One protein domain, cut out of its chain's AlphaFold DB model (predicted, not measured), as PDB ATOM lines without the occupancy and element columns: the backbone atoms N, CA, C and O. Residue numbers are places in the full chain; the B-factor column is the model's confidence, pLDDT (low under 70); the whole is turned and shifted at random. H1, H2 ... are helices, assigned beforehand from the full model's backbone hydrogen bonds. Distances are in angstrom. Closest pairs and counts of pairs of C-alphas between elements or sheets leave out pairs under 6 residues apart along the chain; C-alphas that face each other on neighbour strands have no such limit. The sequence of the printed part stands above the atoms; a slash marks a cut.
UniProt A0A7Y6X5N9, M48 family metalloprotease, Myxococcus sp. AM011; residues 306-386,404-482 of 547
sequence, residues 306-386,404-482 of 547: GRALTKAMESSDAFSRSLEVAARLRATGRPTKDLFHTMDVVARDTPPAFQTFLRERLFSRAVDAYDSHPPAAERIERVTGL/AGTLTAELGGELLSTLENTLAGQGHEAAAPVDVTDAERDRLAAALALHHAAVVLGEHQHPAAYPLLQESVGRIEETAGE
ATOM      1  N   GLY A 306     -48.566  91.607  31.647       94.94
ATOM      2  CA  GLY A 306     -48.666  91.125  30.271       94.94
ATOM      3  C   GLY A 306     -47.379  91.311  29.466       94.94
ATOM      4  O   GLY A 306     -46.945  90.386  28.771       94.94
ATOM      5  N   ARG A 307     -46.707  92.462  29.616       95.75
ATOM      6  CA  ARG A 307     -45.378  92.696  29.027       95.75
ATOM      7  C   ARG A 307     -44.314  91.795  29.643       95.75
ATOM      8  O   ARG A 307     -43.524  91.215  28.902       95.75
ATOM      9  N   ALA A 308     -44.308  91.648  30.968       96.69
ATOM     10  CA  ALA A 308     -43.339  90.815  31.675       96.69
ATOM     11  C   ALA A 308     -43.440  89.339  31.260       96.69
ATOM     12  O   ALA A 308     -42.429  88.730  30.913       96.69
ATOM     13  N   LEU A 309     -44.659  88.788  31.211       94.88
ATOM     14  CA  LEU A 309     -44.919  87.422  30.758       94.88
ATOM     15  C   LEU A 309     -44.496  87.236  29.297       94.88
ATOM     16  O   LEU A 309     -43.801  86.273  28.977       94.88
ATOM     17  N   THR A 310     -44.844  88.191  28.428       93.75
ATOM     18  CA  THR A 310     -44.438  88.160  27.015       93.75
ATOM     19  C   THR A 310     -42.918  88.109  26.873       93.75
ATOM     20  O   THR A 310     -42.385  87.210  26.223       93.75
ATOM     21  N   LYS A 311     -42.211  89.023  27.547       94.44
ATOM     22  CA  LYS A 311     -40.746  89.090  27.531       94.44
ATOM     23  C   LYS A 311     -40.102  87.836  28.107       94.44
ATOM     24  O   LYS A 311     -39.098  87.388  27.561       94.44
ATOM     25  N   ALA A 312     -40.652  87.252  29.171       93.56
ATOM     26  CA  ALA A 312     -40.130  86.021  29.758       93.56
ATOM     27  C   ALA A 312     -40.213  84.838  28.782       93.56
ATOM     28  O   ALA A 312     -39.230  84.116  28.599       93.56
ATOM     29  N   MET A 313     -41.350  84.688  28.098       91.25
ATOM     30  CA  MET A 313     -41.558  83.626  27.112       91.25
ATOM     31  C   MET A 313     -40.676  83.814  25.871       91.25
ATOM     32  O   MET A 313     -39.979  82.880  25.476       91.25
ATOM     33  N   GLU A 314     -40.639  85.025  25.304       90.69
ATOM     34  CA  GLU A 314     -39.770  85.352  24.162       90.69
ATOM     35  C   GLU A 314     -38.277  85.189  24.521       90.69
ATOM     36  O   GLU A 314     -37.491  84.711  23.705       90.69
ATOM     37  N   SER A 315     -37.876  85.515  25.758       92.81
ATOM     38  CA  SER A 315     -36.493  85.330  26.224       92.81
ATOM     39  C   SER A 315     -36.121  83.855  26.358       92.81
ATOM     40  O   SER A 315     -35.002  83.486  26.016       92.81
ATOM     41  N   SER A 316     -37.040  83.003  26.823       92.06
ATOM     42  CA  SER A 316     -36.801  81.558  26.925       92.06
ATOM     43  C   SER A 316     -36.604  80.896  25.557       92.06
ATOM     44  O   SER A 316     -35.733  80.034  25.415       92.06
ATOM     45  N   ASP A 317     -37.377  81.311  24.550       91.25
ATOM     46  CA  ASP A 317     -37.174  80.885  23.159       91.25
ATOM     47  C   ASP A 317     -35.817  81.368  22.626       91.25
ATOM     48  O   ASP A 317     -34.997  80.561  22.182       91.25
ATOM     49  N   ALA A 318     -35.543  82.673  22.732       93.00
ATOM     50  CA  ALA A 318     -34.307  83.266  22.229       93.00
ATOM     51  C   ALA A 318     -33.057  82.654  22.882       93.00
ATOM     52  O   ALA A 318     -32.072  82.394  22.193       93.00
ATOM     53  N   PHE A 319     -33.105  82.367  24.185       94.88
ATOM     54  CA  PHE A 319     -32.030  81.689  24.904       94.88
ATOM     55  C   PHE A 319     -31.775  80.280  24.356       94.88
ATOM     56  O   PHE A 319     -30.634  79.945  24.037       94.88
ATOM     57  N   SER A 320     -32.831  79.484  24.167       93.25
ATOM     58  CA  SER A 320     -32.717  78.120  23.628       93.25
ATOM     59  C   SER A 320     -32.093  78.126  22.229       93.25
ATOM     60  O   SER A 320     -31.129  77.403  21.975       93.25
ATOM     61  N   ARG A 321     -32.561  79.022  21.350       92.94
ATOM     62  CA  ARG A 321     -31.981  79.208  20.010       92.94
ATOM     63  C   ARG A 321     -30.538  79.706  20.059       92.94
ATOM     64  O   ARG A 321     -29.724  79.296  19.239       92.94
ATOM     65  N   SER A 322     -30.195  80.567  21.016       95.25
ATOM     66  CA  SER A 322     -28.828  81.079  21.159       95.25
ATOM     67  C   SER A 322     -27.822  79.996  21.554       95.25
ATOM     68  O   SER A 322     -26.697  80.032  21.067       95.25
ATOM     69  N   LEU A 323     -28.223  79.005  22.361       94.81
ATOM     70  CA  LEU A 323     -27.370  77.858  22.692       94.81
ATOM     71  C   LEU A 323     -27.113  76.974  21.472       94.81
ATOM     72  O   LEU A 323     -25.982  76.540  21.253       94.81
ATOM     73  N   GLU A 324     -28.133  76.758  20.642       92.62
ATOM     74  CA  GLU A 324     -27.964  76.037  19.383       92.62
ATOM     75  C   GLU A 324     -27.048  76.800  18.415       92.62
ATOM     76  O   GLU A 324     -26.125  76.223  17.838       92.62
ATOM     77  N   VAL A 325     -27.248  78.114  18.275       94.38
ATOM     78  CA  VAL A 325     -26.374  78.971  17.463       94.38
ATOM     79  C   VAL A 325     -24.945  78.965  18.006       94.38
ATOM     80  O   VAL A 325     -24.015  78.848  17.215       94.38
ATOM     81  N   ALA A 326     -24.742  79.010  19.325       95.06
ATOM     82  CA  ALA A 326     -23.416  78.930  19.938       95.06
ATOM     83  C   ALA A 326     -22.719  77.591  19.633       95.06
ATOM     84  O   ALA A 326     -21.542  77.577  19.262       95.06
ATOM     85  N   ALA A 327     -23.448  76.472  19.707       93.38
ATOM     86  CA  ALA A 327     -22.933  75.155  19.334       93.38
ATOM     87  C   ALA A 327     -22.549  75.086  17.843       93.38
ATOM     88  O   ALA A 327     -21.496  74.550  17.486       93.38
ATOM     89  N   ARG A 328     -23.362  75.680  16.962       91.12
ATOM     90  CA  ARG A 328     -23.100  75.738  15.514       91.12
ATOM     91  C   ARG A 328     -21.923  76.662  15.181       91.12
ATOM     92  O   ARG A 328     -21.052  76.286  14.405       91.12
ATOM     93  N   LEU A 329     -21.822  77.822  15.826       92.88
ATOM     94  CA  LEU A 329     -20.679  78.733  15.710       92.88
ATOM     95  C   LEU A 329     -19.368  78.049  16.117       92.88
ATOM     96  O   LEU A 329     -18.375  78.137  15.390       92.88
ATOM     97  N   ARG A 330     -19.380  77.291  17.219       91.62
ATOM     98  CA  ARG A 330     -18.253  76.448  17.641       91.62
ATOM     99  C   ARG A 330     -17.851  75.438  16.558       91.62
ATOM    100  O   ARG A 330     -16.665  75.308  16.265       91.62
ATOM    101  N   ALA A 331     -18.811  74.773  15.915       88.06
ATOM    102  CA  ALA A 331     -18.542  73.831  14.821       88.06
ATOM    103  C   ALA A 331     -17.935  74.492  13.564       88.06
ATOM    104  O   ALA A 331     -17.363  73.806  12.721       88.06
ATOM    105  N   THR A 332     -18.024  75.820  13.439       88.31
ATOM    106  CA  THR A 332     -17.388  76.598  12.358       88.31
ATOM    107  C   THR A 332     -16.048  77.226  12.756       88.31
ATOM    108  O   THR A 332     -15.499  78.024  12.001       88.31
ATOM    109  N   GLY A 333     -15.531  76.927  13.952       89.44
ATOM    110  CA  GLY A 333     -14.279  77.500  14.457       89.44
ATOM    111  C   GLY A 333     -14.422  78.952  14.914       89.44
ATOM    112  O   GLY A 333     -13.428  79.637  15.130       89.44
ATOM    113  N   ARG A 334     -15.653  79.452  15.066       91.62
ATOM    114  CA  ARG A 334     -15.954  80.852  15.404       91.62
ATOM    115  C   ARG A 334     -16.777  80.931  16.696       91.62
ATOM    116  O   ARG A 334     -17.855  81.522  16.673       91.62
ATOM    117  N   PRO A 335     -16.327  80.318  17.810       92.81
ATOM    118  CA  PRO A 335     -17.140  80.152  19.011       92.81
ATOM    119  C   PRO A 335     -17.638  81.490  19.565       92.81
ATOM    120  O   PRO A 335     -16.975  82.528  19.461       92.81
ATOM    121  N   THR A 336     -18.818  81.450  20.178       93.25
ATOM    122  CA  THR A 336     -19.398  82.585  20.894       93.25
ATOM    123  C   THR A 336     -18.481  83.043  22.030       93.25
ATOM    124  O   THR A 336     -18.047  82.231  22.842       93.25
ATOM    125  N   LYS A 337     -18.222  84.356  22.111       91.06
ATOM    126  CA  LYS A 337     -17.479  84.983  23.223       91.06
ATOM    127  C   LYS A 337     -18.390  85.440  24.366       91.06
ATOM    128  O   LYS A 337     -17.997  85.380  25.523       91.06
ATOM    129  N   ASP A 338     -19.593  85.897  24.029       94.12
ATOM    130  CA  ASP A 338     -20.622  86.341  24.970       94.12
ATOM    131  C   ASP A 338     -21.969  85.741  24.544       94.12
ATOM    132  O   ASP A 338     -22.497  86.029  23.460       94.12
ATOM    133  N   LEU A 339     -22.505  84.865  25.398       94.44
ATOM    134  CA  LEU A 339     -23.769  84.176  25.155       94.44
ATOM    135  C   LEU A 339     -24.942  85.152  25.097       94.44
ATOM    136  O   LEU A 339     -25.812  85.015  24.241       94.44
ATOM    137  N   PHE A 340     -24.973  86.144  25.984       95.19
ATOM    138  CA  PHE A 340     -26.088  87.073  26.044       95.19
ATOM    139  C   PHE A 340     -26.068  88.051  24.868       95.19
ATOM    140  O   PHE A 340     -27.127  88.358  24.329       95.19
ATOM    141  N   HIS A 341     -24.884  88.467  24.408       94.31
ATOM    142  CA  HIS A 341     -24.761  89.190  23.133       94.31
ATOM    143  C   HIS A 341     -25.276  88.348  21.961       94.31
ATOM    144  O   HIS A 341     -26.060  88.826  21.145       94.31
ATOM    145  N   THR A 342     -24.912  87.060  21.908       95.12
ATOM    146  CA  THR A 342     -25.427  86.139  20.876       95.12
ATOM    147  C   THR A 342     -26.949  86.017  20.946       95.12
ATOM    148  O   THR A 342     -27.615  86.059  19.917       95.12
ATOM    149  N   MET A 343     -27.521  85.930  22.147       94.75
ATOM    150  CA  MET A 343     -28.969  85.947  22.350       94.75
ATOM    151  C   MET A 343     -29.610  87.248  21.839       94.75
ATOM    152  O   MET A 343     -30.658  87.190  21.195       94.75
ATOM    153  N   ASP A 344     -28.984  88.407  22.063       94.00
ATOM    154  CA  ASP A 344     -29.461  89.699  21.558       94.00
ATOM    155  C   ASP A 344     -29.409  89.770  20.015       94.00
ATOM    156  O   ASP A 344     -30.363  90.252  19.397       94.00
ATOM    157  N   VAL A 345     -28.359  89.226  19.383       94.00
ATOM    158  CA  VAL A 345     -28.251  89.072  17.916       94.00
ATOM    159  C   VAL A 345     -29.366  88.171  17.381       94.00
ATOM    160  O   VAL A 345     -30.125  88.578  16.502       94.00
ATOM    161  N   VAL A 346     -29.527  86.978  17.961       92.94
ATOM    162  CA  VAL A 346     -30.551  85.998  17.566       92.94
ATOM    163  C   VAL A 346     -31.955  86.584  17.693       92.94
ATOM    164  O   VAL A 346     -32.772  86.425  16.785       92.94
ATOM    165  N   ALA A 347     -32.253  87.281  18.791       91.19
ATOM    166  CA  ALA A 347     -33.558  87.896  19.009       91.19
ATOM    167  C   ALA A 347     -33.842  89.022  18.000       91.19
ATOM    168  O   ALA A 347     -34.938  89.073  17.444       91.19
ATOM    169  N   ARG A 348     -32.865  89.903  17.744       91.12
ATOM    170  CA  ARG A 348     -33.010  91.041  16.821       91.12
ATOM    171  C   ARG A 348     -33.214  90.594  15.375       91.12
ATOM    172  O   ARG A 348     -34.081  91.134  14.695       91.12
ATOM    173  N   ASP A 349     -32.445  89.604  14.928       89.75
ATOM    174  CA  ASP A 349     -32.399  89.189  13.520       89.75
ATOM    175  C   ASP A 349     -33.382  88.039  13.209       89.75
ATOM    176  O   ASP A 349     -33.318  87.401  12.159       89.75
ATOM    177  N   THR A 350     -34.331  87.773  14.117       90.50
ATOM    178  CA  THR A 350     -35.391  86.780  13.906       90.50
ATOM    179  C   THR A 350     -36.369  87.250  12.809       90.50
ATOM    180  O   THR A 350     -36.935  88.337  12.949       90.50
ATOM    181  N   PRO A 351     -36.664  86.449  11.765       92.88
ATOM    182  CA  PRO A 351     -37.551  86.854  10.667       92.88
ATOM    183  C   PRO A 351     -38.994  87.137  11.111       92.88
ATOM    184  O   PRO A 351     -39.523  86.364  11.912       92.88
ATOM    185  N   PRO A 352     -39.699  88.135  10.536       93.19
ATOM    186  CA  PRO A 352     -41.078  88.456  10.916       93.19
ATOM    187  C   PRO A 352     -42.050  87.274  10.815       93.19
ATOM    188  O   PRO A 352     -42.857  87.066  11.716       93.19
ATOM    189  N   ALA A 353     -41.938  86.455   9.761       93.62
ATOM    190  CA  ALA A 353     -42.759  85.252   9.609       93.62
ATOM    191  C   ALA A 353     -42.553  84.268  10.774       93.62
ATOM    192  O   ALA A 353     -43.517  83.722  11.305       93.62
ATOM    193  N   PHE A 354     -41.303  84.095  11.214       93.69
ATOM    194  CA  PHE A 354     -40.987  83.240  12.352       93.69
ATOM    195  C   PHE A 354     -41.426  83.860  13.681       93.69
ATOM    196  O   PHE A 354     -41.936  83.145  14.534       93.69
ATOM    197  N   GLN A 355     -41.306  85.181  13.853       91.31
ATOM    198  CA  GLN A 355     -41.815  85.872  15.045       91.31
ATOM    199  C   GLN A 355     -43.329  85.677  15.206       91.31
ATOM    200  O   GLN A 355     -43.791  85.357  16.301       91.31
ATOM    201  N   THR A 356     -44.100  85.833  14.126       91.44
ATOM    202  CA  THR A 356     -45.552  85.595  14.140       91.44
ATOM    203  C   THR A 356     -45.865  84.137  14.462       91.44
ATOM    204  O   THR A 356     -46.647  83.875  15.372       91.44
ATOM    205  N   PHE A 357     -45.188  83.197  13.795       91.69
ATOM    206  CA  PHE A 357     -45.323  81.766  14.065       91.69
ATOM    207  C   PHE A 357     -45.039  81.417  15.537       91.69
ATOM    208  O   PHE A 357     -45.824  80.718  16.181       91.69
ATOM    209  N   LEU A 358     -43.943  81.940  16.101       88.62
ATOM    210  CA  LEU A 358     -43.594  81.748  17.507       88.62
ATOM    211  C   LEU A 358     -44.656  82.340  18.426       88.62
ATOM    212  O   LEU A 358     -45.056  81.679  19.379       88.62
ATOM    213  N   ARG A 359     -45.158  83.548  18.146       86.56
ATOM    214  CA  ARG A 359     -46.217  84.160  18.960       86.56
ATOM    215  C   ARG A 359     -47.499  83.337  18.947       86.56
ATOM    216  O   ARG A 359     -48.074  83.097  20.003       86.56
ATOM    217  N   GLU A 360     -47.928  82.842  17.795       87.44
ATOM    218  CA  GLU A 360     -49.104  81.973  17.726       87.44
ATOM    219  C   GLU A 360     -48.908  80.692  18.547       87.44
ATOM    220  O   GLU A 360     -49.779  80.322  19.338       87.44
ATOM    221  N   ARG A 361     -47.735  80.053  18.447       84.50
ATOM    222  CA  ARG A 361     -47.417  78.844  19.220       84.50
ATOM    223  C   ARG A 361     -47.303  79.079  20.721       84.50
ATOM    224  O   ARG A 361     -47.804  78.276  21.508       84.50
ATOM    225  N   LEU A 362     -46.611  80.143  21.112       80.69
ATOM    226  CA  LEU A 362     -46.319  80.461  22.506       80.69
ATOM    227  C   LEU A 362     -47.579  80.949  23.234       80.69
ATOM    228  O   LEU A 362     -47.806  80.563  24.380       80.69
ATOM    229  N   PHE A 363     -48.422  81.752  22.576       81.38
ATOM    230  CA  PHE A 363     -49.529  82.444  23.242       81.38
ATOM    231  C   PHE A 363     -50.909  81.845  22.965       81.38
ATOM    232  O   PHE A 363     -51.746  81.856  23.870       81.38
ATOM    233  N   SER A 364     -51.141  81.284  21.775       75.81
ATOM    234  CA  SER A 364     -52.483  80.935  21.277       75.81
ATOM    235  C   SER A 364     -52.735  79.427  21.171       75.81
ATOM    236  O   SER A 364     -53.601  78.984  20.415       75.81
ATOM    237  N   ARG A 365     -51.997  78.613  21.938       73.19
ATOM    238  CA  ARG A 365     -52.211  77.159  21.983       73.19
ATOM    239  C   ARG A 365     -53.627  76.816  22.464       73.19
ATOM    240  O   ARG A 365     -54.144  77.444  23.388       73.19
ATOM    241  N   ALA A 366     -54.245  75.801  21.857       68.06
ATOM    242  CA  ALA A 366     -55.548  75.313  22.297       68.06
ATOM    243  C   ALA A 366     -55.472  74.812  23.749       68.06
ATOM    244  O   ALA A 366     -54.505  74.156  24.129       68.06
ATOM    245  N   VAL A 367     -56.498  75.114  24.549       68.44
ATOM    246  CA  VAL A 367     -56.578  74.667  25.946       68.44
ATOM    247  C   VAL A 367     -56.736  73.146  25.980       68.44
ATOM    248  O   VAL A 367     -57.824  72.632  25.698       68.44
ATOM    249  N   ASP A 368     -55.688  72.413  26.363       73.62
ATOM    250  CA  ASP A 368     -55.813  70.989  26.668       73.62
ATOM    251  C   ASP A 368     -56.352  70.809  28.100       73.62
ATOM    252  O   ASP A 368     -55.988  71.508  29.049       73.62
ATOM    253  N   ALA A 369     -57.224  69.822  28.296       70.44
ATOM    254  CA  ALA A 369     -57.686  69.439  29.622       70.44
ATOM    255  C   ALA A 369     -56.540  69.024  30.568       70.44
ATOM    256  O   ALA A 369     -56.711  69.141  31.788       70.44
ATOM    257  N   TYR A 370     -55.412  68.557  30.026       73.88
ATOM    258  CA  TYR A 370     -54.219  68.137  30.764       73.88
ATOM    259  C   TYR A 370     -53.176  69.248  30.959       73.88
ATOM    260  O   TYR A 370     -52.190  69.021  31.659       73.88
ATOM    261  N   ASP A 371     -53.402  70.449  30.420       71.38
ATOM    262  CA  ASP A 371     -52.498  71.583  30.617       71.38
ATOM    263  C   ASP A 371     -52.608  72.165  32.028       71.38
ATOM    264  O   ASP A 371     -53.683  72.605  32.451       71.38
ATOM    265  N   SER A 372     -51.486  72.229  32.751       72.69
ATOM    266  CA  SER A 372     -51.416  72.841  34.086       72.69
ATOM    267  C   SER A 372     -51.500  74.366  34.072       72.69
ATOM    268  O   SER A 372     -51.830  74.945  35.102       72.69
ATOM    269  N   HIS A 373     -51.267  75.002  32.921       80.88
ATOM    270  CA  HIS A 373     -51.301  76.454  32.747       80.88
ATOM    271  C   HIS A 373     -52.282  76.830  31.630       80.88
ATOM    272  O   HIS A 373     -52.248  76.189  30.573       80.88
ATOM    273  N   PRO A 374     -53.129  77.861  31.810       81.62
ATOM    274  CA  PRO A 374     -53.918  78.407  30.712       81.62
ATOM    275  C   PRO A 374     -52.991  78.976  29.621       81.62
ATOM    276  O   PRO A 374     -51.837  79.309  29.918       81.62
ATOM    277  N   PRO A 375     -53.459  79.102  28.368       85.75
ATOM    278  CA  PRO A 375     -52.726  79.795  27.314       85.75
ATOM    279  C   PRO A 375     -52.318  81.201  27.759       85.75
ATOM    280  O   PRO A 375     -53.079  81.895  28.437       85.75
ATOM    281  N   ALA A 376     -51.116  81.635  27.376       88.88
ATOM    282  CA  ALA A 376     -50.605  82.931  27.809       88.88
ATOM    283  C   ALA A 376     -51.462  84.095  27.286       88.88
ATOM    284  O   ALA A 376     -51.674  85.048  28.029       88.88
ATOM    285  N   ALA A 377     -52.029  83.992  26.075       87.44
ATOM    286  CA  ALA A 377     -52.954  85.001  25.548       87.44
ATOM    287  C   ALA A 377     -54.157  85.220  26.481       87.44
ATOM    288  O   ALA A 377     -54.464  86.354  26.834       87.44
ATOM    289  N   GLU A 378     -54.774  84.133  26.954       86.06
ATOM    290  CA  GLU A 378     -55.915  84.188  27.872       86.06
ATOM    291  C   GLU A 378     -55.527  84.822  29.218       86.06
ATOM    292  O   GLU A 378     -56.277  85.617  29.783       86.06
ATOM    293  N   ARG A 379     -54.342  84.489  29.744       89.12
ATOM    294  CA  ARG A 379     -53.829  85.065  30.999       89.12
ATOM    295  C   ARG A 379     -53.627  86.575  30.888       89.12
ATOM    296  O   ARG A 379     -54.028  87.304  31.791       89.12
ATOM    297  N   ILE A 380     -53.043  87.033  29.779       90.81
ATOM    298  CA  ILE A 380     -52.798  88.455  29.506       90.81
ATOM    299  C   ILE A 380     -54.122  89.200  29.330       90.81
ATOM    300  O   ILE A 380     -54.343  90.215  29.990       90.81
ATOM    301  N   GLU A 381     -55.021  88.681  28.491       88.38
ATOM    302  CA  GLU A 381     -56.325  89.291  28.206       88.38
ATOM    303  C   GLU A 381     -57.119  89.542  29.492       88.38
ATOM    304  O   GLU A 381     -57.658  90.625  29.697       88.38
ATOM    305  N   ARG A 382     -57.124  88.570  30.411       85.81
ATOM    306  CA  ARG A 382     -57.864  88.671  31.676       85.81
ATOM    307  C   ARG A 382     -57.402  89.799  32.584       85.81
ATOM    308  O   ARG A 382     -58.215  90.307  33.349       85.81
ATOM    309  N   VAL A 383     -56.117  90.135  32.572       87.81
ATOM    310  CA  VAL A 383     -55.579  91.163  33.471       87.81
ATOM    311  C   VAL A 383     -55.386  92.510  32.791       87.81
ATOM    312  O   VAL A 383     -55.162  93.496  33.486       87.81
ATOM    313  N   THR A 384     -55.488  92.569  31.464       89.38
ATOM    314  CA  THR A 384     -55.308  93.792  30.671       89.38
ATOM    315  C   THR A 384     -56.163  94.942  31.210       89.38
ATOM    316  O   THR A 384     -57.336  94.768  31.538       89.38
ATOM    317  N   GLY A 385     -55.568  96.132  31.331       85.31
ATOM    318  CA  GLY A 385     -56.259  97.329  31.823       85.31
ATOM    319  C   GLY A 385     -56.458  97.411  33.344       85.31
ATOM    320  O   GLY A 385     -56.937  98.437  33.836       85.31
ATOM    321  N   LEU A 386     -56.068  96.394  34.124       88.62
ATOM    322  CA  LEU A 386     -56.034  96.511  35.585       88.62
ATOM    323  C   LEU A 386     -54.925  97.479  36.015       88.62
ATOM    324  O   LEU A 386     -53.754  97.301  35.678       88.62
ATOM    325  N   ALA A 404     -23.981  94.288  37.413       93.94
ATOM    326  CA  ALA A 404     -24.652  93.380  36.488       93.94
ATOM    327  C   ALA A 404     -23.745  92.943  35.322       93.94
ATOM    328  O   ALA A 404     -23.896  91.830  34.825       93.94
ATOM    329  N   GLY A 405     -22.809  93.797  34.890       93.38
ATOM    330  CA  GLY A 405     -21.925  93.519  33.757       93.38
ATOM    331  C   GLY A 405     -21.014  92.334  34.050       93.38
ATOM    332  O   GLY A 405     -21.067  91.328  33.339       93.38
ATOM    333  N   THR A 406     -20.270  92.414  35.155       94.06
ATOM    334  CA  THR A 406     -19.394  91.327  35.612       94.06
ATOM    335  C   THR A 406     -20.182  90.041  35.851       94.06
ATOM    336  O   THR A 406     -19.772  88.977  35.390       94.06
ATOM    337  N   LEU A 407     -21.356  90.135  36.484       93.69
ATOM    338  CA  LEU A 407     -22.195  88.970  36.769       93.69
ATOM    339  C   LEU A 407     -22.688  88.276  35.491       93.69
ATOM    340  O   LEU A 407     -22.684  87.051  35.405       93.69
ATOM    341  N   THR A 408     -23.090  89.040  34.471       93.69
ATOM    342  CA  THR A 408     -23.489  88.454  33.182       93.69
ATOM    343  C   THR A 408     -22.311  87.832  32.432       93.69
ATOM    344  O   THR A 408     -22.474  86.763  31.851       93.69
ATOM    345  N   ALA A 409     -21.121  88.435  32.477       93.81
ATOM    346  CA  ALA A 409     -19.931  87.853  31.861       93.81
ATOM    347  C   ALA A 409     -19.524  86.531  32.539       93.81
ATOM    348  O   ALA A 409     -19.233  85.555  31.849       93.81
ATOM    349  N   GLU A 410     -19.566  86.480  33.876       94.56
ATOM    350  CA  GLU A 410     -19.292  85.278  34.676       94.56
ATOM    351  C   GLU A 410     -20.247  84.134  34.303       94.56
ATOM    352  O   GLU A 410     -19.807  83.072  33.859       94.56
ATOM    353  N   LEU A 411     -21.559  84.372  34.411       94.81
ATOM    354  CA  LEU A 411     -22.582  83.348  34.179       94.81
ATOM    355  C   LEU A 411     -22.620  82.884  32.715       94.81
ATOM    356  O   LEU A 411     -22.751  81.691  32.439       94.81
ATOM    357  N   GLY A 412     -22.488  83.817  31.766       94.31
ATOM    358  CA  GLY A 412     -22.424  83.490  30.341       94.31
ATOM    359  C   GLY A 412     -21.197  82.638  30.004       94.31
ATOM    360  O   GLY A 412     -21.318  81.655  29.274       94.31
ATOM    361  N   GLY A 413     -20.034  82.972  30.575       94.38
ATOM    362  CA  GLY A 413     -18.797  82.210  30.405       94.38
ATOM    363  C   GLY A 413     -18.870  80.797  30.993       94.38
ATOM    364  O   GLY A 413     -18.458  79.841  30.335       94.38
ATOM    365  N   GLU A 414     -19.444  80.641  32.189       93.62
ATOM    366  CA  GLU A 414     -19.644  79.330  32.827       93.62
ATOM    367  C   GLU A 414     -20.538  78.416  31.975       93.62
ATOM    368  O   GLU A 414     -20.221  77.240  31.761       93.62
ATOM    369  N   LEU A 415     -21.630  78.960  31.424       93.56
ATOM    370  CA  LEU A 415     -22.525  78.177  30.580       93.56
ATOM    371  C   LEU A 415     -21.873  77.792  29.246       93.56
ATOM    372  O   LEU A 415     -22.023  76.652  28.811       93.56
ATOM    373  N   LEU A 416     -21.108  78.694  28.622       94.44
ATOM    374  CA  LEU A 416     -20.342  78.368  27.413       94.44
ATOM    375  C   LEU A 416     -19.287  77.286  27.684       94.44
ATOM    376  O   LEU A 416     -19.140  76.369  26.879       94.44
ATOM    377  N   SER A 417     -18.607  77.328  28.833       93.25
ATOM    378  CA  SER A 417     -17.679  76.263  29.234       93.25
ATOM    379  C   SER A 417     -18.397  74.934  29.478       93.25
ATOM    380  O   SER A 417     -17.867  73.876  29.140       93.25
ATOM    381  N   THR A 418     -19.596  74.966  30.057       92.75
ATOM    382  CA  THR A 418     -20.413  73.763  30.273       92.75
ATOM    383  C   THR A 418     -20.865  73.167  28.942       92.75
ATOM    384  O   THR A 418     -20.784  71.950  28.754       92.75
ATOM    385  N   LEU A 419     -21.287  74.014  27.999       92.06
ATOM    386  CA  LEU A 419     -21.633  73.616  26.637       92.06
ATOM    387  C   LEU A 419     -20.433  72.967  25.934       92.06
ATOM    388  O   LEU A 419     -20.579  71.885  25.370       92.06
ATOM    389  N   GLU A 420     -19.248  73.578  26.027       91.12
ATOM    390  CA  GLU A 420     -17.999  73.040  25.474       91.12
ATOM    391  C   GLU A 420     -17.703  71.637  26.014       91.12
ATOM    392  O   GLU A 420     -17.541  70.690  25.243       91.12
ATOM    393  N   ASN A 421     -17.711  71.480  27.341       91.88
ATOM    394  CA  ASN A 421     -17.445  70.202  28.000       91.88
ATOM    395  C   ASN A 421     -18.483  69.134  27.628       91.88
ATOM    396  O   ASN A 421     -18.135  67.969  27.430       91.88
ATOM    397  N   THR A 422     -19.755  69.525  27.514       92.62
ATOM    398  CA  THR A 422     -20.849  68.615  27.151       92.62
ATOM    399  C   THR A 422     -20.684  68.110  25.720       92.62
ATOM    400  O   THR A 422     -20.745  66.904  25.488       92.62
ATOM    401  N   LEU A 423     -20.427  69.011  24.770       91.50
ATOM    402  CA  LEU A 423     -20.238  68.657  23.362       91.50
ATOM    403  C   LEU A 423     -18.975  67.815  23.157       91.50
ATOM    404  O   LEU A 423     -19.028  66.791  22.477       91.50
ATOM    405  N   ALA A 424     -17.862  68.183  23.798       90.00
ATOM    406  CA  ALA A 424     -16.638  67.388  23.765       90.00
ATOM    407  C   ALA A 424     -16.856  65.980  24.349       90.00
ATOM    408  O   ALA A 424     -16.434  64.991  23.752       90.00
ATOM    409  N   GLY A 425     -17.586  65.865  25.464       91.31
ATOM    410  CA  GLY A 425     -17.948  64.579  26.071       91.31
ATOM    411  C   GLY A 425     -18.864  63.705  25.203       91.31
ATOM    412  O   GLY A 425     -18.853  62.483  25.345       91.31
ATOM    413  N   GLN A 426     -19.622  64.306  24.284       91.00
ATOM    414  CA  GLN A 426     -20.447  63.614  23.286       91.00
ATOM    415  C   GLN A 426     -19.671  63.231  22.012       91.00
ATOM    416  O   GLN A 426     -20.247  62.632  21.108       91.00
ATOM    417  N   GLY A 427     -18.376  63.557  21.926       87.44
ATOM    418  CA  GLY A 427     -17.551  63.309  20.740       87.44
ATOM    419  C   GLY A 427     -17.702  64.364  19.639       87.44
ATOM    420  O   GLY A 427     -17.229  64.156  18.525       87.44
ATOM    421  N   HIS A 428     -18.343  65.501  19.925       86.06
ATOM    422  CA  HIS A 428     -18.423  66.627  18.998       86.06
ATOM    423  C   HIS A 428     -17.199  67.538  19.167       86.06
ATOM    424  O   HIS A 428     -17.184  68.453  19.996       86.06
ATOM    425  N   GLU A 429     -16.157  67.312  18.368       82.44
ATOM    426  CA  GLU A 429     -14.945  68.140  18.390       82.44
ATOM    427  C   GLU A 429     -15.203  69.572  17.894       82.44
ATOM    428  O   GLU A 429     -16.057  69.820  17.039       82.44
ATOM    429  N   ALA A 430     -14.491  70.539  18.477       84.50
ATOM    430  CA  ALA A 430     -14.512  71.919  18.006       84.50
ATOM    431  C   ALA A 430     -13.699  72.021  16.714       84.50
ATOM    432  O   ALA A 430     -12.617  71.441  16.610       84.50
ATOM    433  N   ALA A 431     -14.180  72.798  15.745       85.50
ATOM    434  CA  ALA A 431     -13.354  73.130  14.594       85.50
ATOM    435  C   ALA A 431     -12.199  74.052  15.015       85.50
ATOM    436  O   ALA A 431     -12.304  74.800  15.993       85.50
ATOM    437  N   ALA A 432     -11.100  74.003  14.259       85.75
ATOM    438  CA  ALA A 432      -9.941  74.853  14.502       85.75
ATOM    439  C   ALA A 432     -10.368  76.335  14.560       85.75
ATOM    440  O   ALA A 432     -11.087  76.782  13.660       85.75
ATOM    441  N   PRO A 433      -9.955  77.096  15.593       87.56
ATOM    442  CA  PRO A 433     -10.338  78.493  15.723       87.56
ATOM    443  C   PRO A 433      -9.939  79.311  14.493       87.56
ATOM    444  O   PRO A 433      -8.781  79.297  14.073       87.56
ATOM    445  N   VAL A 434     -10.900  80.045  13.942       88.00
ATOM    446  CA  VAL A 434     -10.707  81.007  12.859       88.00
ATOM    447  C   VAL A 434     -10.758  82.397  13.470       88.00
ATOM    448  O   VAL A 434     -11.728  82.746  14.150       88.00
ATOM    449  N   ASP A 435      -9.717  83.193  13.235       86.31
ATOM    450  CA  ASP A 435      -9.715  84.584  13.672       86.31
ATOM    451  C   ASP A 435     -10.700  85.385  12.816       86.31
ATOM    452  O   ASP A 435     -10.571  85.455  11.593       86.31
ATOM    453  N   VAL A 436     -11.729  85.924  13.465       88.12
ATOM    454  CA  VAL A 436     -12.801  86.696  12.833       88.12
ATOM    455  C   VAL A 436     -13.179  87.867  13.719       88.12
ATOM    456  O   VAL A 436     -13.191  87.776  14.956       88.12
ATOM    457  N   THR A 437     -13.559  88.964  13.075       91.94
ATOM    458  CA  THR A 437     -14.124  90.122  13.761       91.94
ATOM    459  C   THR A 437     -15.443  89.754  14.442       91.94
ATOM    460  O   THR A 437     -16.144  88.816  14.048       91.94
ATOM    461  N   ASP A 438     -15.822  90.505  15.477       91.12
ATOM    462  CA  ASP A 438     -17.103  90.272  16.155       91.12
ATOM    463  C   ASP A 438     -18.292  90.507  15.201       91.12
ATOM    464  O   ASP A 438     -19.264  89.762  15.242       91.12
ATOM    465  N   ALA A 439     -18.162  91.436  14.246       91.75
ATOM    466  CA  ALA A 439     -19.169  91.677  13.214       91.75
ATOM    467  C   ALA A 439     -19.350  90.491  12.246       91.75
ATOM    468  O   ALA A 439     -20.474  90.180  11.857       91.75
ATOM    469  N   GLU A 440     -18.270  89.815  11.845       91.56
ATOM    470  CA  GLU A 440     -18.358  88.603  11.017       91.56
ATOM    471  C   GLU A 440     -19.007  87.450  11.784       91.56
ATOM    472  O   GLU A 440     -19.852  86.743  11.232       91.56
ATOM    473  N   ARG A 441     -18.670  87.300  13.072       93.75
ATOM    474  CA  ARG A 441     -19.313  86.311  13.946       93.75
ATOM    475  C   ARG A 441     -20.807  86.586  14.094       93.75
ATOM    476  O   ARG A 441     -21.592  85.653  13.978       93.75
ATOM    477  N   ASP A 442     -21.196  87.844  14.284       95.06
ATOM    478  CA  ASP A 442     -22.599  88.247  14.416       95.06
ATOM    479  C   ASP A 442     -23.391  87.991  13.128       95.06
ATOM    480  O   ASP A 442     -24.510  87.482  13.186       95.06
ATOM    481  N   ARG A 443     -22.807  88.268  11.952       93.81
ATOM    482  CA  ARG A 443     -23.445  87.951  10.660       93.81
ATOM    483  C   ARG A 443     -23.668  86.451  10.494       93.81
ATOM    484  O   ARG A 443     -24.753  86.049  10.078       93.81
ATOM    485  N   LEU A 444     -22.674  85.632  10.845       93.44
ATOM    486  CA  LEU A 444     -22.820  84.179  10.805       93.44
ATOM    487  C   LEU A 444     -23.858  83.696  11.829       93.44
ATOM    488  O   LEU A 444     -24.702  82.873  11.493       93.44
ATOM    489  N   ALA A 445     -23.857  84.238  13.050       95.00
ATOM    490  CA  ALA A 445     -24.843  83.919  14.082       95.00
ATOM    491  C   ALA A 445     -26.278  84.211  13.612       95.00
ATOM    492  O   ALA A 445     -27.164  83.369  13.756       95.00
ATOM    493  N   ALA A 446     -26.495  85.377  12.997       94.88
ATOM    494  CA  ALA A 446     -27.778  85.761  12.420       94.88
ATOM    495  C   ALA A 446     -28.192  84.831  11.268       94.88
ATOM    496  O   ALA A 446     -29.348  84.412  11.195       94.88
ATOM    497  N   ALA A 447     -27.255  84.452  10.395       94.31
ATOM    498  CA  ALA A 447     -27.519  83.527   9.295       94.31
ATOM    499  C   ALA A 447     -27.872  82.109   9.796       94.31
ATOM    500  O   ALA A 447     -28.800  81.481   9.286       94.31
ATOM    501  N   LEU A 448     -27.205  81.635  10.853       93.69
ATOM    502  CA  LEU A 448     -27.515  80.372  11.530       93.69
ATOM    503  C   LEU A 448     -28.891  80.400  12.209       93.69
ATOM    504  O   LEU A 448     -29.647  79.434  12.112       93.69
ATOM    505  N   ALA A 449     -29.236  81.509  12.864       93.81
ATOM    506  CA  ALA A 449     -30.551  81.696  13.473       93.81
ATOM    507  C   ALA A 449     -31.674  81.713  12.424       93.81
ATOM    508  O   ALA A 449     -32.733  81.122  12.644       93.81
ATOM    509  N   LEU A 450     -31.430  82.360  11.279       94.69
ATOM    510  CA  LEU A 450     -32.323  82.367  10.122       94.69
ATOM    511  C   LEU A 450     -32.513  80.953   9.557       94.69
ATOM    512  O   LEU A 450     -33.646  80.555   9.296       94.69
ATOM    513  N   HIS A 451     -31.431  80.184   9.421       92.62
ATOM    514  CA  HIS A 451     -31.496  78.794   8.973       92.62
ATOM    515  C   HIS A 451     -32.363  77.939   9.906       92.62
ATOM    516  O   HIS A 451     -33.296  77.287   9.447       92.62
ATOM    517  N   HIS A 452     -32.121  78.001  11.221       91.81
ATOM    518  CA  HIS A 452     -32.947  77.295  12.204       91.81
ATOM    519  C   HIS A 452     -34.427  77.700  12.098       91.81
ATOM    520  O   HIS A 452     -35.307  76.843  12.066       91.81
ATOM    521  N   ALA A 453     -34.717  79.001  11.988       93.56
ATOM    522  CA  ALA A 453     -36.083  79.485  11.801       93.56
ATOM    523  C   ALA A 453     -36.739  78.902  10.535       93.56
ATOM    524  O   ALA A 453     -37.893  78.478  10.583       93.56
ATOM    525  N   ALA A 454     -36.011  78.845   9.417       93.31
ATOM    526  CA  ALA A 454     -36.505  78.281   8.166       93.31
ATOM    527  C   ALA A 454     -36.798  76.775   8.271       93.31
ATOM    528  O   ALA A 454     -37.845  76.332   7.799       93.31
ATOM    529  N   VAL A 455     -35.927  76.007   8.936       90.44
ATOM    530  CA  VAL A 455     -36.127  74.567   9.177       90.44
ATOM    531  C   VAL A 455     -37.376  74.322  10.022       90.44
ATOM    532  O   VAL A 455     -38.245  73.560   9.606       90.44
ATOM    533  N   VAL A 456     -37.532  75.030  11.147       91.19
ATOM    534  CA  VAL A 456     -38.722  74.894  12.008       91.19
ATOM    535  C   VAL A 456     -40.000  75.264  11.250       91.19
ATOM    536  O   VAL A 456     -41.013  74.580  11.363       91.19
ATOM    537  N   LEU A 457     -39.978  76.325  10.439       93.00
ATOM    538  CA  LEU A 457     -41.116  76.670   9.580       93.00
ATOM    539  C   LEU A 457     -41.419  75.562   8.557       93.00
ATOM    540  O   LEU A 457     -42.590  75.289   8.299       93.00
ATOM    541  N   GLY A 458     -40.387  74.919   8.004       90.12
ATOM    542  CA  GLY A 458     -40.506  73.812   7.053       90.12
ATOM    543  C   GLY A 458     -41.155  72.572   7.663       90.12
ATOM    544  O   GLY A 458     -42.097  72.036   7.087       90.12
ATOM    545  N   GLU A 459     -40.759  72.183   8.880       90.06
ATOM    546  CA  GLU A 459     -41.401  71.093   9.642       90.06
ATOM    547  C   GLU A 459     -42.906  71.330   9.860       90.06
ATOM    548  O   GLU A 459     -43.694  70.391  10.000       90.06
ATOM    549  N   HIS A 460     -43.313  72.600   9.861       91.12
ATOM    550  CA  HIS A 460     -44.695  73.041   9.993       91.12
ATOM    551  C   HIS A 460     -45.365  73.420   8.668       91.12
ATOM    552  O   HIS A 460     -46.457  73.987   8.695       91.12
ATOM    553  N   GLN A 461     -44.750  73.088   7.527       89.88
ATOM    554  CA  GLN A 461     -45.277  73.345   6.179       89.88
ATOM    555  C   GLN A 461     -45.637  74.825   5.953       89.88
ATOM    556  O   GLN A 461     -46.575  75.162   5.230       89.88
ATOM    557  N   HIS A 462     -44.912  75.736   6.606       92.69
ATOM    558  CA  HIS A 462     -45.190  77.162   6.524       92.69
ATOM    559  C   HIS A 462     -44.588  77.752   5.233       92.69
ATOM    560  O   HIS A 462     -43.404  77.547   4.963       92.69
ATOM    561  N   PRO A 463     -45.332  78.564   4.455       91.94
ATOM    562  CA  PRO A 463     -44.915  79.007   3.115       91.94
ATOM    563  C   PRO A 463     -43.642  79.863   3.099       91.94
ATOM    564  O   PRO A 463     -42.933  79.917   2.099       91.94
ATOM    565  N   ALA A 464     -43.325  80.531   4.211       94.50
ATOM    566  CA  ALA A 464     -42.085  81.299   4.336       94.50
ATOM    567  C   ALA A 464     -40.820  80.426   4.473       94.50
ATOM    568  O   ALA A 464     -39.724  80.958   4.336       94.50
ATOM    569  N   ALA A 465     -40.941  79.121   4.740       93.56
ATOM    570  CA  ALA A 465     -39.794  78.243   4.982       93.56
ATOM    571  C   ALA A 465     -38.828  78.203   3.793       93.56
ATOM    572  O   ALA A 465     -37.636  78.439   3.956       93.56
ATOM    573  N   TYR A 466     -39.355  77.964   2.590       92.00
ATOM    574  CA  TYR A 466     -38.555  77.810   1.378       92.00
ATOM    575  C   TYR A 466     -37.705  79.047   1.027       92.00
ATOM    576  O   TYR A 466     -36.482  78.902   0.940       92.00
ATOM    577  N   PRO A 467     -38.272  80.268   0.900       94.44
ATOM    578  CA  PRO A 467     -37.464  81.452   0.609       94.44
ATOM    579  C   PRO A 467     -36.475  81.792   1.735       94.44
ATOM    580  O   PRO A 467     -35.348  82.189   1.446       94.44
ATOM    581  N   LEU A 468     -36.847  81.588   3.008       94.81
ATOM    582  CA  LEU A 468     -35.940  81.838   4.137       94.81
ATOM    583  C   LEU A 468     -34.786  80.831   4.180       94.81
ATOM    584  O   LEU A 468     -33.674  81.198   4.553       94.81
ATOM    585  N   LEU A 469     -35.017  79.575   3.784       92.12
ATOM    586  CA  LEU A 469     -33.964  78.566   3.748       92.12
ATOM    587  C   LEU A 469     -32.942  78.887   2.653       92.12
ATOM    588  O   LEU A 469     -31.744  78.866   2.933       92.12
ATOM    589  N   GLN A 470     -33.403  79.267   1.455       92.44
ATOM    590  CA  GLN A 470     -32.537  79.735   0.364       92.44
ATOM    591  C   GLN A 470     -31.691  80.939   0.793       92.44
ATOM    592  O   GLN A 470     -30.473  80.940   0.615       92.44
ATOM    593  N   GLU A 471     -32.325  81.934   1.417       94.75
ATOM    594  CA  GLU A 471     -31.640  83.114   1.947       94.75
ATOM    595  C   GLU A 471     -30.605  82.741   3.020       94.75
ATOM    596  O   GLU A 471     -29.487  83.258   3.014       94.75
ATOM    597  N   SER A 472     -30.951  81.820   3.924       93.69
ATOM    598  CA  SER A 472     -30.050  81.377   4.990       93.69
ATOM    599  C   SER A 472     -28.780  80.728   4.450       93.69
ATOM    600  O   SER A 472     -27.692  81.050   4.922       93.69
ATOM    601  N   VAL A 473     -28.901  79.869   3.433       92.50
ATOM    602  CA  VAL A 473     -27.754  79.191   2.821       92.50
ATOM    603  C   VAL A 473     -26.839  80.214   2.159       92.50
ATOM    604  O   VAL A 473     -25.648  80.210   2.455       92.50
ATOM    605  N   GLY A 474     -27.391  81.154   1.383       92.75
ATOM    606  CA  GLY A 474     -26.602  82.220   0.757       92.75
ATOM    607  C   GLY A 474     -25.845  83.081   1.776       92.75
ATOM    608  O   GLY A 474     -24.642  83.293   1.648       92.75
ATOM    609  N   ARG A 475     -26.501  83.502   2.868       93.44
ATOM    610  CA  ARG A 475     -25.840  84.282   3.932       93.44
ATOM    611  C   ARG A 475     -24.741  83.494   4.657       93.44
ATOM    612  O   ARG A 475     -23.746  84.076   5.096       93.44
ATOM    613  N   ILE A 476     -24.911  82.182   4.819       91.62
ATOM    614  CA  ILE A 476     -23.888  81.319   5.431       91.62
ATOM    615  C   ILE A 476     -22.717  81.118   4.465       91.62
ATOM    616  O   ILE A 476     -21.573  81.152   4.905       91.62
ATOM    617  N   GLU A 477     -22.962  80.984   3.162       91.38
ATOM    618  CA  GLU A 477     -21.908  80.920   2.141       91.38
ATOM    619  C   GLU A 477     -21.058  82.196   2.123       91.38
ATOM    620  O   GLU A 477     -19.831  82.112   2.157       91.38
ATOM    621  N   GLU A 478     -21.696  83.368   2.167       90.38
ATOM    622  CA  GLU A 478     -21.013  84.669   2.199       90.38
ATOM    623  C   GLU A 478     -20.125  84.858   3.440       90.38
ATOM    624  O   GLU A 478     -19.121  85.570   3.386       90.38
ATOM    625  N   THR A 479     -20.486  84.246   4.573       88.44
ATOM    626  CA  THR A 479     -19.818  84.471   5.867       88.44
ATOM    627  C   THR A 479     -18.845  83.359   6.259       88.44
ATOM    628  O   THR A 479     -17.774  83.631   6.807       88.44
ATOM    629  N   ALA A 480     -19.192  82.099   5.996       85.06
ATOM    630  CA  ALA A 480     -18.377  80.933   6.327       85.06
ATOM    631  C   ALA A 480     -17.501  80.456   5.155       85.06
ATOM    632  O   ALA A 480     -16.477  79.812   5.408       85.06
ATOM    633  N   GLY A 481     -17.875  80.794   3.915       86.06
ATOM    634  CA  GLY A 481     -17.245  80.361   2.667       86.06
ATOM    635  C   GLY A 481     -17.994  79.209   1.981       86.06
ATOM    636  O   GLY A 481     -18.505  78.304   2.637       86.06
ATOM    637  N   GLU A 482     -18.002  79.199   0.644       86.56
ATOM    638  CA  GLU A 482     -18.780  78.261  -0.194       86.56
ATOM    639  C   GLU A 482     -18.392  76.777  -0.062       86.56
ATOM    640  O   GLU A 482     -19.163  75.899  -0.448       86.56
TER     641      GLU A 482
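What this domain is: This is residues 306 to 386 and 404 to 482 of the 547 residues of the protein "M48 family metalloprotease" of Myxococcus sp. AM011 (UniProt A0A7Y6X5N9). A long helix, H1, runs through the middle; a helical hairpin, H6 and H7, packs across one side of it, with H6 crossing H1 steeply, at 72 degrees, and H7 packed on the side of H6 away from H1. Short H2 fits in among H1, H6 and H5, the last a long helix beyond H1 on the side away from the hairpin, while H3 and H4 lie toward the first end of H1 and residues 368 to 373 of the link between them stick out. The printed part has 160 residues with seven named helices, H1 to H7 in chain order, and no named strand; the class is all helix, and the packing is mostly crossed. It is only just compact, close to loose, with a radius of gyration of the C-alphas of 17.7 A and spans of 52 by 40 by 30 A.

How they stand to each other: H1, residues 306 to 331, touches H2, residues 339 to 348, with residues 318 to 326 alone; the closest C-alphas, of Ser 322 and Met 343, are 5.0 A apart, at a steep tilt of 66 degrees, opposite ways. H3, residues 352 to 363, only just touches H4, residues 376 to 383, with 3 pairs of C-alphas within 8 A, the closest Phe 363 and Ala 376 at 4.7 A. H4 touches H1 at residues 306 to 309 alone; the closest C-alphas, of Gly 306 and Ile 380, are 5.0 A apart. H5, residues 404 to 425, touches H2 with residues 408 to 416 alone, about perpendicular at 84 degrees; the closest C-alphas, of Leu 339 and Gly 412, are 5.4 A apart. H5 and H1 are close but not clearly touching, the closest C-alphas, of Ala 327 and Leu 419, being 7.6 A apart. H6, residues 438 to 459, is the hub and touches four helices. It stands to H1 at 72 degrees, only just about perpendicular, with the closest C-alphas, of Val 325 and Ala 445, 6.2 A apart. Its closest C-alphas to H2 are Ala 446 and Val 346, 5.9 A, and to H3 Ala 453 and Phe 354, 6.2 A. H6 and H7, residues 465 to 480, form a hairpin at a shallow tilt of 25 degrees, opposite ways; the closest C-alphas, of Ala 454 and Ala 465, are 4.6 A apart. H7 is apart from H1 and H5, among others. Every O i to N i+4 pair is within hydrogen-bond range in H1, H2, H3, H5, H6 and H7; in H4 3 of 4 are.

Where its parts are: H1 begins at C-alpha 306 (-48.666, 91.125, 30.271) and is 38.0 A long. H2 is 10 residues, H3 12 and H4 8. H5 begins at C-alpha 404 (-24.652, 93.380, 36.488) and is 31.4 A long. H6 is 31.6 A long, and H7 is 21.6 A long, ending at C-alpha 480 (-18.377, 80.933, 6.327).

The domain as a whole: The two C-alphas farthest apart, of Leu 386 and Ala 432, are 55.1 A apart. Residues 387 to 403 are not printed, and C-alphas 386 and 404 are 31.6 A apart across this cut. The links from H3 to H4 and from H5 to H6 are long, 12 residues each. Mean pLDDT of the printed part is 90.3; residues 366 to 367 are under 70.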